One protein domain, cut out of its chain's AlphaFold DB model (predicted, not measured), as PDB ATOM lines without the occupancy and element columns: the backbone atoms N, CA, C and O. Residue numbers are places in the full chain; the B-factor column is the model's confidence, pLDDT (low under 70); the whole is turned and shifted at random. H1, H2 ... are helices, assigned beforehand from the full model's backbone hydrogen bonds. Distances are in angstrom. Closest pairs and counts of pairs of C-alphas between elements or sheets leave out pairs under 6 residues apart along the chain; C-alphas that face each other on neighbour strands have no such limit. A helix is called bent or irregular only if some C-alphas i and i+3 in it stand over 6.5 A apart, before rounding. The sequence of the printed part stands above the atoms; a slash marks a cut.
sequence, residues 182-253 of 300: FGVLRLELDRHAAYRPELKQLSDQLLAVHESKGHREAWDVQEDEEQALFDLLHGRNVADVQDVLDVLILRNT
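What this domain is: This is residues 182 to 253 of the 300 residues of an uncharacterized protein of Pseudomonas sp. RIT-PI-q (UniProt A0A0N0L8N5). Four helices make a ring, with H1 and H3 side by side, running the same way and crossing a second such pair, H2 and H4. The printed part has 72 residues, with H1 to H4 in chain order and no named strand: all helix, compact, radius of gyration of the C-alphas 11.3 A, spans 31 by 23 by 17 A.

How they stand to each other: Start at H1, residues 182 to 193; it touches H2, residues 197 to 213, as a hairpin at a steep 41 degrees, opposite ways, closest C-alphas Ala 193 and Lys 200, 4.9 A. H2 does so with residues 199 to 206 alone. H1 touches H3, residues 223 to 233, at a shallow 23 degrees, closest C-alphas Phe 182 and Glu 226, 6.0 A. H4, residues 242 to 252, touches H2 at a shallow 16 degrees, closest C-alphas Val 209 and Asn 252, 6.7 A. It touches H3 at a steep 56 degrees, opposite ways, closest C-alphas Glu 225 and Val 244, 6.1 A. H1 and H4 are apart, as are H2 and H3. Each O i to N i+4 pair is within hydrogen-bond range in H1, H3 and H4, and 11 of 13 in H2.

Where its parts are: Find C-alpha 182 at (175.309, 316.051, 216.555), where H1 begins, 16.2 A long. H2, 25.4 A, is only just irregular: C-alphas 198 and 201 are 7.0 A apart. H3 is 15.4 A; H4, 15.2 A, ends at (178.697, 319.377, 204.828).

The domain as a whole: The farthest C-alphas, Arg 216 and Asn 237, are 32.0 A apart. The printed part has no cut and no long link; residues 214 to 216 are under pLDDT 70.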
ATOM      1  N   PHE A 182     174.148 316.345 217.388       95.25
ATOM      2  CA  PHE A 182     175.309 316.051 216.555       95.25
ATOM      3  C   PHE A 182     176.633 316.566 217.140       95.25
ATOM      4  O   PHE A 182     177.641 315.861 217.132       95.25
ATOM      5  N   GLY A 183     176.645 317.782 217.698       94.12
ATOM      6  CA  GLY A 183     177.844 318.365 218.295       94.12
ATOM      7  C   GLY A 183     178.388 317.541 219.463       94.12
ATOM      8  O   GLY A 183     179.601 317.364 219.568       94.12
ATOM      9  N   VAL A 184     177.510 317.013 220.322       96.06
ATOM     10  CA  VAL A 184     177.903 316.120 221.424       96.06
ATOM     11  C   VAL A 184     178.358 314.763 220.895       96.06
ATOM     12  O   VAL A 184     179.423 314.299 221.295       96.06
ATOM     13  N   LEU A 185     177.617 314.160 219.961       97.38
ATOM     14  CA  LEU A 185     177.977 312.862 219.382       97.38
ATOM     15  C   LEU A 185     179.333 312.908 218.657       97.38
ATOM     16  O   LEU A 185     180.140 311.997 218.811       97.38
ATOM     17  N   ARG A 186     179.643 313.994 217.937       95.62
ATOM     18  CA  ARG A 186     180.954 314.196 217.294       95.62
ATOM     19  C   ARG A 186     182.089 314.318 218.315       95.62
ATOM     20  O   ARG A 186     183.157 313.752 218.103       95.62
ATOM     21  N   LEU A 187     181.876 315.049 219.415       95.25
ATOM     22  CA  LEU A 187     182.866 315.137 220.499       95.25
ATOM     23  C   LEU A 187     183.109 313.768 221.144       95.25
ATOM     24  O   LEU A 187     184.241 313.433 221.482       95.25
ATOM     25  N   GLU A 188     182.053 312.973 221.303       97.44
ATOM     26  CA  GLU A 188     182.171 311.618 221.828       97.44
ATOM     27  C   GLU A 188     182.850 310.670 220.834       97.44
ATOM     28  O   GLU A 188     183.622 309.825 221.272       97.44
ATOM     29  N   LEU A 189     182.646 310.832 219.521       97.00
ATOM     30  CA  LEU A 189     183.380 310.080 218.497       97.00
ATOM     31  C   LEU A 189     184.886 310.322 218.595       97.00
ATOM     32  O   LEU A 189     185.650 309.360 218.633       97.00
ATOM     33  N   ASP A 190     185.293 311.586 218.698       95.69
ATOM     34  CA  ASP A 190     186.699 311.960 218.851       95.69
ATOM     35  C   ASP A 190     187.312 311.356 220.117       95.69
ATOM     36  O   ASP A 190     188.362 310.714 220.078       95.69
ATOM     37  N   ARG A 191     186.591 311.446 221.238       96.31
ATOM     38  CA  ARG A 191     187.011 310.815 222.491       96.31
ATOM     39  C   ARG A 191     187.123 309.293 222.363       96.31
ATOM     40  O   ARG A 191     188.067 308.705 222.886       96.31
ATOM     41  N   HIS A 192     186.169 308.644 221.697       95.75
ATOM     42  CA  HIS A 192     186.147 307.187 221.540       95.75
ATOM     43  C   HIS A 192     187.178 306.667 220.543       95.75
ATOM     44  O   HIS A 192     187.637 305.539 220.709       95.75
ATOM     45  N   ALA A 193     187.623 307.480 219.584       95.56
ATOM     46  CA  ALA A 193     188.709 307.121 218.673       95.56
ATOM     47  C   ALA A 193     190.031 306.798 219.402       95.56
ATOM     48  O   ALA A 193     190.853 306.052 218.871       95.56
ATOM     49  N   ALA A 194     190.220 307.287 220.636       93.69
ATOM     50  CA  ALA A 194     191.359 306.925 221.484       93.69
ATOM     51  C   ALA A 194     191.328 305.459 221.968       93.69
ATOM     52  O   ALA A 194     192.380 304.872 222.211       93.69
ATOM     53  N   TYR A 195     190.138 304.864 222.095       92.88
ATOM     54  CA  TYR A 195     189.939 303.486 222.570       92.88
ATOM     55  C   TYR A 195     189.560 302.518 221.442       92.88
ATOM     56  O   TYR A 195     189.769 301.311 221.555       92.88
ATOM     57  N   ARG A 196     188.992 303.053 220.359       93.25
ATOM     58  CA  ARG A 196     188.466 302.332 219.199       93.25
ATOM     59  C   ARG A 196     189.118 302.871 217.923       93.25
ATOM     60  O   ARG A 196     188.561 303.772 217.289       93.25
ATOM     61  N   PRO A 197     190.313 302.370 217.553       93.38
ATOM     62  CA  PRO A 197     191.081 302.891 216.422       93.38
ATOM     63  C   PRO A 197     190.328 302.853 215.091       93.38
ATOM     64  O   PRO A 197     190.597 303.672 214.217       93.38
ATOM     65  N   GLU A 198     189.359 301.948 214.936       94.00
ATOM     66  CA  GLU A 198     188.502 301.879 213.753       94.00
ATOM     67  C   GLU A 198     187.650 303.142 213.547       94.00
ATOM     68  O   GLU A 198     187.263 303.440 212.422       94.00
ATOM     69  N   LEU A 199     187.394 303.919 214.606       95.44
ATOM     70  CA  LEU A 199     186.644 305.177 214.537       95.44
ATOM     71  C   LEU A 199     187.511 306.365 214.105       95.44
ATOM     72  O   LEU A 199     186.982 307.426 213.773       95.44
ATOM     73  N   LYS A 200     188.841 306.209 214.121       95.81
ATOM     74  CA  LYS A 200     189.772 307.325 213.939       95.81
ATOM     75  C   LYS A 200     189.610 308.008 212.584       95.81
ATOM     76  O   LYS A 200     189.547 309.231 212.535       95.81
ATOM     77  N   GLN A 201     189.505 307.228 211.510       95.69
ATOM     78  CA  GLN A 201     189.362 307.774 210.160       95.69
ATOM     79  C   GLN A 201     188.127 308.674 210.044       95.69
ATOM     80  O   GLN A 201     188.228 309.794 209.550       95.69
ATOM     81  N   LEU A 202     186.981 308.205 210.542       95.81
ATOM     82  CA  LEU A 202     185.739 308.972 210.527       95.81
ATOM     83  C   LEU A 202     185.839 310.229 211.405       95.81
ATOM     84  O   LEU A 202     185.384 311.299 211.001       95.81
ATOM     85  N   SER A 203     186.453 310.120 212.589       96.00
ATOM     86  CA  SER A 203     186.673 311.276 213.468       96.00
ATOM     87  C   SER A 203     187.497 312.362 212.774       96.00
ATOM     88  O   SER A 203     187.094 313.526 212.750       96.00
ATOM     89  N   ASP A 204     188.607 311.967 212.142       95.69
ATOM     90  CA  ASP A 204     189.501 312.879 211.426       95.69
ATOM     91  C   ASP A 204     188.769 313.558 210.246       95.69
ATOM     92  O   ASP A 204     188.909 314.765 210.038       95.69
ATOM     93  N   GLN A 205     187.922 312.822 209.513       94.38
ATOM     94  CA  GLN A 205     187.094 313.376 208.433       94.38
ATOM     95  C   GLN A 205     186.079 314.411 208.943       94.38
ATOM     96  O   GLN A 205     185.991 315.513 208.395       94.38
ATOM     97  N   LEU A 206     185.330 314.099 210.006       93.62
ATOM     98  CA  LEU A 206     184.357 315.036 210.578       93.62
ATOM     99  C   LEU A 206     185.032 316.273 211.180       93.62
ATOM    100  O   LEU A 206     184.461 317.366 211.133       93.62
ATOM    101  N   LEU A 207     186.239 316.125 211.735       92.25
ATOM    102  CA  LEU A 207     187.036 317.254 212.207       92.25
ATOM    103  C   LEU A 207     187.453 318.161 211.043       92.25
ATOM    104  O   LEU A 207     187.224 319.366 211.121       92.25
ATOM    105  N   ALA A 208     187.962 317.597 209.946       91.88
ATOM    106  CA  ALA A 208     188.345 318.367 208.763       91.88
ATOM    107  C   ALA A 208     187.160 319.155 208.175       91.88
ATOM    108  O   ALA A 208     187.285 320.343 207.866       91.88
ATOM    109  N   VAL A 209     185.974 318.537 208.092       91.31
ATOM    110  CA  VAL A 209     184.753 319.241 207.668       91.31
ATOM    111  C   VAL A 209     184.406 320.363 208.646       91.31
ATOM    112  O   VAL A 209     184.137 321.487 208.215       91.31
ATOM    113  N   HIS A 210     184.458 320.104 209.957       89.69
ATOM    114  CA  HIS A 210     184.170 321.118 210.972       89.69
ATOM    115  C   HIS A 210     185.098 322.335 210.866       89.69
ATOM    116  O   HIS A 210     184.629 323.471 210.958       89.69
ATOM    117  N   GLU A 211     186.392 322.104 210.652       88.62
ATOM    118  CA  GLU A 211     187.394 323.158 210.482       88.62
ATOM    119  C   GLU A 211     187.162 323.957 209.190       88.62
ATOM    120  O   GLU A 211     187.274 325.184 209.203       88.62
ATOM    121  N   SER A 212     186.743 323.297 208.103       86.81
ATOM    122  CA  SER A 212     186.471 323.949 206.811       86.81
ATOM    123  C   SER A 212     185.251 324.886 206.816       86.81
ATOM    124  O   SER A 212     185.232 325.894 206.104       86.81
ATOM    125  N   LYS A 213     184.237 324.589 207.640       81.81
ATOM    126  CA  LYS A 213     182.992 325.370 207.755       81.81
ATOM    127  C   LYS A 213     183.173 326.711 208.481       81.81
ATOM    128  O   LYS A 213     182.404 327.656 208.286       81.81
ATOM    129  N   GLY A 214     184.218 326.835 209.298       69.88
ATOM    130  CA  GLY A 214     184.426 327.993 210.166       69.88
ATOM    131  C   GLY A 214     183.397 328.087 211.305       69.88
ATOM    132  O   GLY A 214     182.367 327.419 211.327       69.88
ATOM    133  N   HIS A 215     183.661 328.942 212.294       68.50
ATOM    134  CA  HIS A 215     182.938 328.941 213.579       68.50
ATOM    135  C   HIS A 215     181.451 329.345 213.544       68.50
ATOM    136  O   HIS A 215     180.799 329.301 214.587       68.50
ATOM    137  N   ARG A 216     180.917 329.806 212.405       67.12
ATOM    138  CA  ARG A 216     179.554 330.365 212.306       67.12
ATOM    139  C   ARG A 216     178.587 329.520 211.486       67.12
ATOM    140  O   ARG A 216     177.389 329.777 211.547       67.12
ATOM    141  N   GLU A 217     179.082 328.554 210.725       77.75
ATOM    142  CA  GLU A 217     178.232 327.734 209.869       77.75
ATOM    143  C   GLU A 217     177.773 326.487 210.630       77.75
ATOM    144  O   GLU A 217     178.579 325.740 211.190       77.75
ATOM    145  N   ALA A 218     176.457 326.285 210.682       84.69
ATOM    146  CA  ALA A 218     175.870 325.116 211.316       84.69
ATOM    147  C   ALA A 218     176.103 323.853 210.470       84.69
ATOM    148  O   ALA A 218     176.290 323.901 209.250       84.69
ATOM    149  N   TRP A 219     176.091 322.704 211.136       91.19
ATOM    150  CA  TRP A 219     176.008 321.420 210.453       91.19
ATOM    151  C   TRP A 219     174.575 321.198 209.956       91.19
ATOM    152  O   TRP A 219     173.631 321.448 210.703       91.19
ATOM    153  N   ASP A 220     174.436 320.740 208.714       92.00
ATOM    154  CA  ASP A 220     173.175 320.253 208.155       92.00
ATOM    155  C   ASP A 220     173.124 318.740 208.386       92.00
ATOM    156  O   ASP A 220     173.838 317.984 207.718       92.00
ATOM    157  N   VAL A 221     172.355 318.333 209.397       94.31
ATOM    158  CA  VAL A 221     172.310 316.964 209.923       94.31
ATOM    159  C   VAL A 221     170.869 316.489 209.957       94.31
ATOM    160  O   VAL A 221     169.987 317.206 210.434       94.31
ATOM    161  N   GLN A 222     170.649 315.276 209.471       95.38
ATOM    162  CA  GLN A 222     169.362 314.591 209.484       95.38
ATOM    163  C   GLN A 222     169.281 313.599 210.656       95.38
ATOM    164  O   GLN A 222     170.290 313.193 211.235       95.38
ATOM    165  N   GLU A 223     168.062 313.213 211.037       94.44
ATOM    166  CA  GLU A 223     167.830 312.348 212.205       94.44
ATOM    167  C   GLU A 223     168.464 310.953 212.059       94.44
ATOM    168  O   GLU A 223     168.951 310.380 213.036       94.44
ATOM    169  N   ASP A 224     168.494 310.407 210.843       96.12
ATOM    170  CA  ASP A 224     169.118 309.121 210.526       96.12
ATOM    171  C   ASP A 224     170.646 309.161 210.664       96.12
ATOM    172  O   ASP A 224     171.245 308.194 211.131       96.12
ATOM    173  N   GLU A 225     171.272 310.293 210.348       96.12
ATOM    174  CA  GLU A 225     172.708 310.530 210.528       96.12
ATOM    175  C   GLU A 225     173.080 310.625 212.017       96.12
ATOM    176  O   GLU A 225     174.080 310.045 212.456       96.12
ATOM    177  N   GLU A 226     172.249 311.291 212.832       96.56
ATOM    178  CA  GLU A 226     172.421 311.302 214.291       96.56
ATOM    179  C   GLU A 226     172.231 309.901 214.889       96.56
ATOM    180  O   GLU A 226     173.023 309.477 215.738       96.56
ATOM    181  N   GLN A 227     171.227 309.156 214.420       97.06
ATOM    182  CA  GLN A 227     170.980 307.776 214.839       97.06
ATOM    183  C   GLN A 227     172.133 306.842 214.444       97.06
ATOM    184  O   GLN A 227     172.537 305.999 215.250       97.06
ATOM    185  N   ALA A 228     172.688 306.999 213.241       97.00
ATOM    186  CA  ALA A 228     173.831 306.232 212.754       97.00
ATOM    187  C   ALA A 228     175.072 306.464 213.626       97.00
ATOM    188  O   ALA A 228     175.713 305.504 214.063       97.00
ATOM    189  N   LEU A 229     175.376 307.725 213.952       97.00
ATOM    190  CA  LEU A 229     176.498 308.064 214.824       97.00
ATOM    191  C   LEU A 229     176.273 307.581 216.266       97.00
ATOM    192  O   LEU A 229     177.195 307.065 216.901       97.00
ATOM    193  N   PHE A 230     175.045 307.691 216.777       97.31
ATOM    194  CA  PHE A 230     174.664 307.132 218.074       97.31
ATOM    195  C   PHE A 230     174.890 305.612 218.115       97.31
ATOM    196  O   PHE A 230     175.537 305.116 219.039       97.31
ATOM    197  N   ASP A 231     174.396 304.871 217.121       96.31
ATOM    198  CA  ASP A 231     174.552 303.416 217.047       96.31
ATOM    199  C   ASP A 231     176.028 303.013 216.948       96.31
ATOM    200  O   ASP A 231     176.466 302.072 217.620       96.31
ATOM    201  N   LEU A 232     176.805 303.747 216.146       95.88
ATOM    202  CA  LEU A 232     178.242 303.544 215.997       95.88
ATOM    203  C   LEU A 232     178.964 303.667 217.343       95.88
ATOM    204  O   LEU A 232     179.750 302.788 217.711       95.88
ATOM    205  N   LEU A 233     178.660 304.716 218.114       95.94
ATOM    206  CA  LEU A 233     179.209 304.924 219.457       95.94
ATOM    207  C   LEU A 233     178.801 303.816 220.437       95.94
ATOM    208  O   LEU A 233     179.583 303.464 221.315       95.94
ATOM    209  N   HIS A 234     177.631 303.203 220.240       95.00
ATOM    210  CA  HIS A 234     177.152 302.052 221.015       95.00
ATOM    211  C   HIS A 234     177.663 300.696 220.503       95.00
ATOM    212  O   HIS A 234     177.254 299.643 221.002       95.00
ATOM    213  N   GLY A 235     178.599 300.699 219.551       92.69
ATOM    214  CA  GLY A 235     179.324 299.504 219.122       92.69
ATOM    215  C   GLY A 235     178.873 298.909 217.797       92.69
ATOM    216  O   GLY A 235     179.351 297.836 217.433       92.69
ATOM    217  N   ARG A 236     177.972 299.567 217.060       94.25
ATOM    218  CA  ARG A 236     177.666 299.148 215.689       94.25
ATOM    219  C   ARG A 236     178.928 299.238 214.822       94.25
ATOM    220  O   ARG A 236     179.824 300.038 215.108       94.25
ATOM    221  N   ASN A 237     179.038 298.384 213.805       93.56
ATOM    222  CA  ASN A 237     180.204 298.384 212.927       93.56
ATOM    223  C   ASN A 237     180.186 299.630 212.030       93.56
ATOM    224  O   ASN A 237     179.128 300.021 211.544       93.56
ATOM    225  N   VAL A 238     181.362 300.218 211.785       93.81
ATOM    226  CA  VAL A 238     181.534 301.354 210.866       93.81
ATOM    227  C   VAL A 238     180.980 301.025 209.480       93.81
ATOM    228  O   VAL A 238     180.241 301.823 208.916       93.81
ATOM    229  N   ALA A 239     181.248 299.818 208.975       94.25
ATOM    230  CA  ALA A 239     180.788 299.388 207.657       94.25
ATOM    231  C   ALA A 239     179.253 299.378 207.513       94.25
ATOM    232  O   ALA A 239     178.758 299.544 206.404       94.25
ATOM    233  N   ASP A 240     178.507 299.218 208.613       94.06
ATOM    234  CA  ASP A 240     177.038 299.135 208.596       94.06
ATOM    235  C   ASP A 240     176.348 300.507 208.551       94.06
ATOM    236  O   ASP A 240     175.123 300.565 208.442       94.06
ATOM    237  N   VAL A 241     177.106 301.588 208.750       94.56
ATOM    238  CA  VAL A 241     176.598 302.969 208.826       94.56
ATOM    239  C   VAL A 241     177.370 303.937 207.926       94.56
ATOM    240  O   VAL A 241     177.069 305.128 207.901       94.56
ATOM    241  N   GLN A 242     178.395 303.448 207.221       93.94
ATOM    242  CA  GLN A 242     179.320 304.276 206.451       93.94
ATOM    243  C   GLN A 242     178.609 305.053 205.343       93.94
ATOM    244  O   GLN A 242     178.895 306.225 205.152       93.94
ATOM    245  N   ASP A 243     177.658 304.427 204.653       95.88
ATOM    246  CA  ASP A 243     176.881 305.037 203.574       95.88
ATOM    247  C   ASP A 243     176.088 306.263 204.048       95.88
ATOM    248  O   ASP A 243     176.124 307.313 203.407       95.88
ATOM    249  N   VAL A 244     175.438 306.160 205.209       96.12
ATOM    250  CA  VAL A 244     174.706 307.275 205.831       96.12
ATOM    251  C   VAL A 244     175.667 308.406 206.215       96.12
ATOM    252  O   VAL A 244     175.402 309.582 205.961       96.12
ATOM    253  N   LEU A 245     176.816 308.064 206.798       94.81
ATOM    254  CA  LEU A 245     177.787 309.053 207.267       94.81
ATOM    255  C   LEU A 245     178.581 309.707 206.123       94.81
ATOM    256  O   LEU A 245     178.948 310.877 206.230       94.81
ATOM    257  N   ASP A 246     178.791 309.009 205.009       95.19
ATOM    258  CA  ASP A 246     179.393 309.574 203.799       95.19
ATOM    259  C   ASP A 246     178.488 310.646 203.185       95.19
ATOM    260  O   ASP A 246     178.974 311.696 202.760       95.19
ATOM    261  N   VAL A 247     177.167 310.429 203.191       94.81
ATOM    262  CA  VAL A 247     176.186 311.434 202.747       94.81
ATOM    263  C   VAL A 247     176.243 312.679 203.635       94.81
ATOM    264  O   VAL A 247     176.289 313.796 203.111       94.81
ATOM    265  N   LEU A 248     176.308 312.501 204.960       95.25
ATOM    266  CA  LEU A 248     176.497 313.598 205.912       95.25
ATOM    267  C   LEU A 248     177.774 314.395 205.596       95.25
ATOM    268  O   LEU A 248     177.734 315.626 205.515       95.25
ATOM    269  N   ILE A 249     178.908 313.705 205.430       94.19
ATOM    270  CA  ILE A 249     180.203 314.334 205.135       94.19
ATOM    271  C   ILE A 249     180.118 315.108 203.823       94.19
ATOM    272  O   ILE A 249     180.489 316.282 203.789       94.19
ATOM    273  N   LEU A 250     179.597 314.490 202.764       93.12
ATOM    274  CA  LEU A 250     179.478 315.111 201.449       93.12
ATOM    275  C   LEU A 250     178.617 316.377 201.500       93.12
ATOM    276  O   LEU A 250     179.034 317.411 200.985       93.12
ATOM    277  N   ARG A 251     177.458 316.328 202.172       92.06
ATOM    278  CA  ARG A 251     176.547 317.478 202.307       92.06
ATOM    279  C   ARG A 251     177.198 318.657 203.027       92.06
ATOM    280  O   ARG A 251     176.905 319.811 202.733       92.06
ATOM    281  N   ASN A 252     178.068 318.366 203.990       91.69
ATOM    282  CA  ASN A 252     178.697 319.377 204.828       91.69
ATOM    283  C   ASN A 252     180.090 319.797 204.329       91.69
ATOM    284  O   ASN A 252     180.645 320.770 204.840       91.69
ATOM    285  N   THR A 253     180.658 319.110 203.341       90.00
ATOM    286  CA  THR A 253     181.957 319.469 202.768       90.00
ATOM    287  C   THR A 253     181.784 320.628 201.797       90.00
ATOM    288  O   THR A 253     181.056 320.525 200.812       90.00
TER     289      THR A 253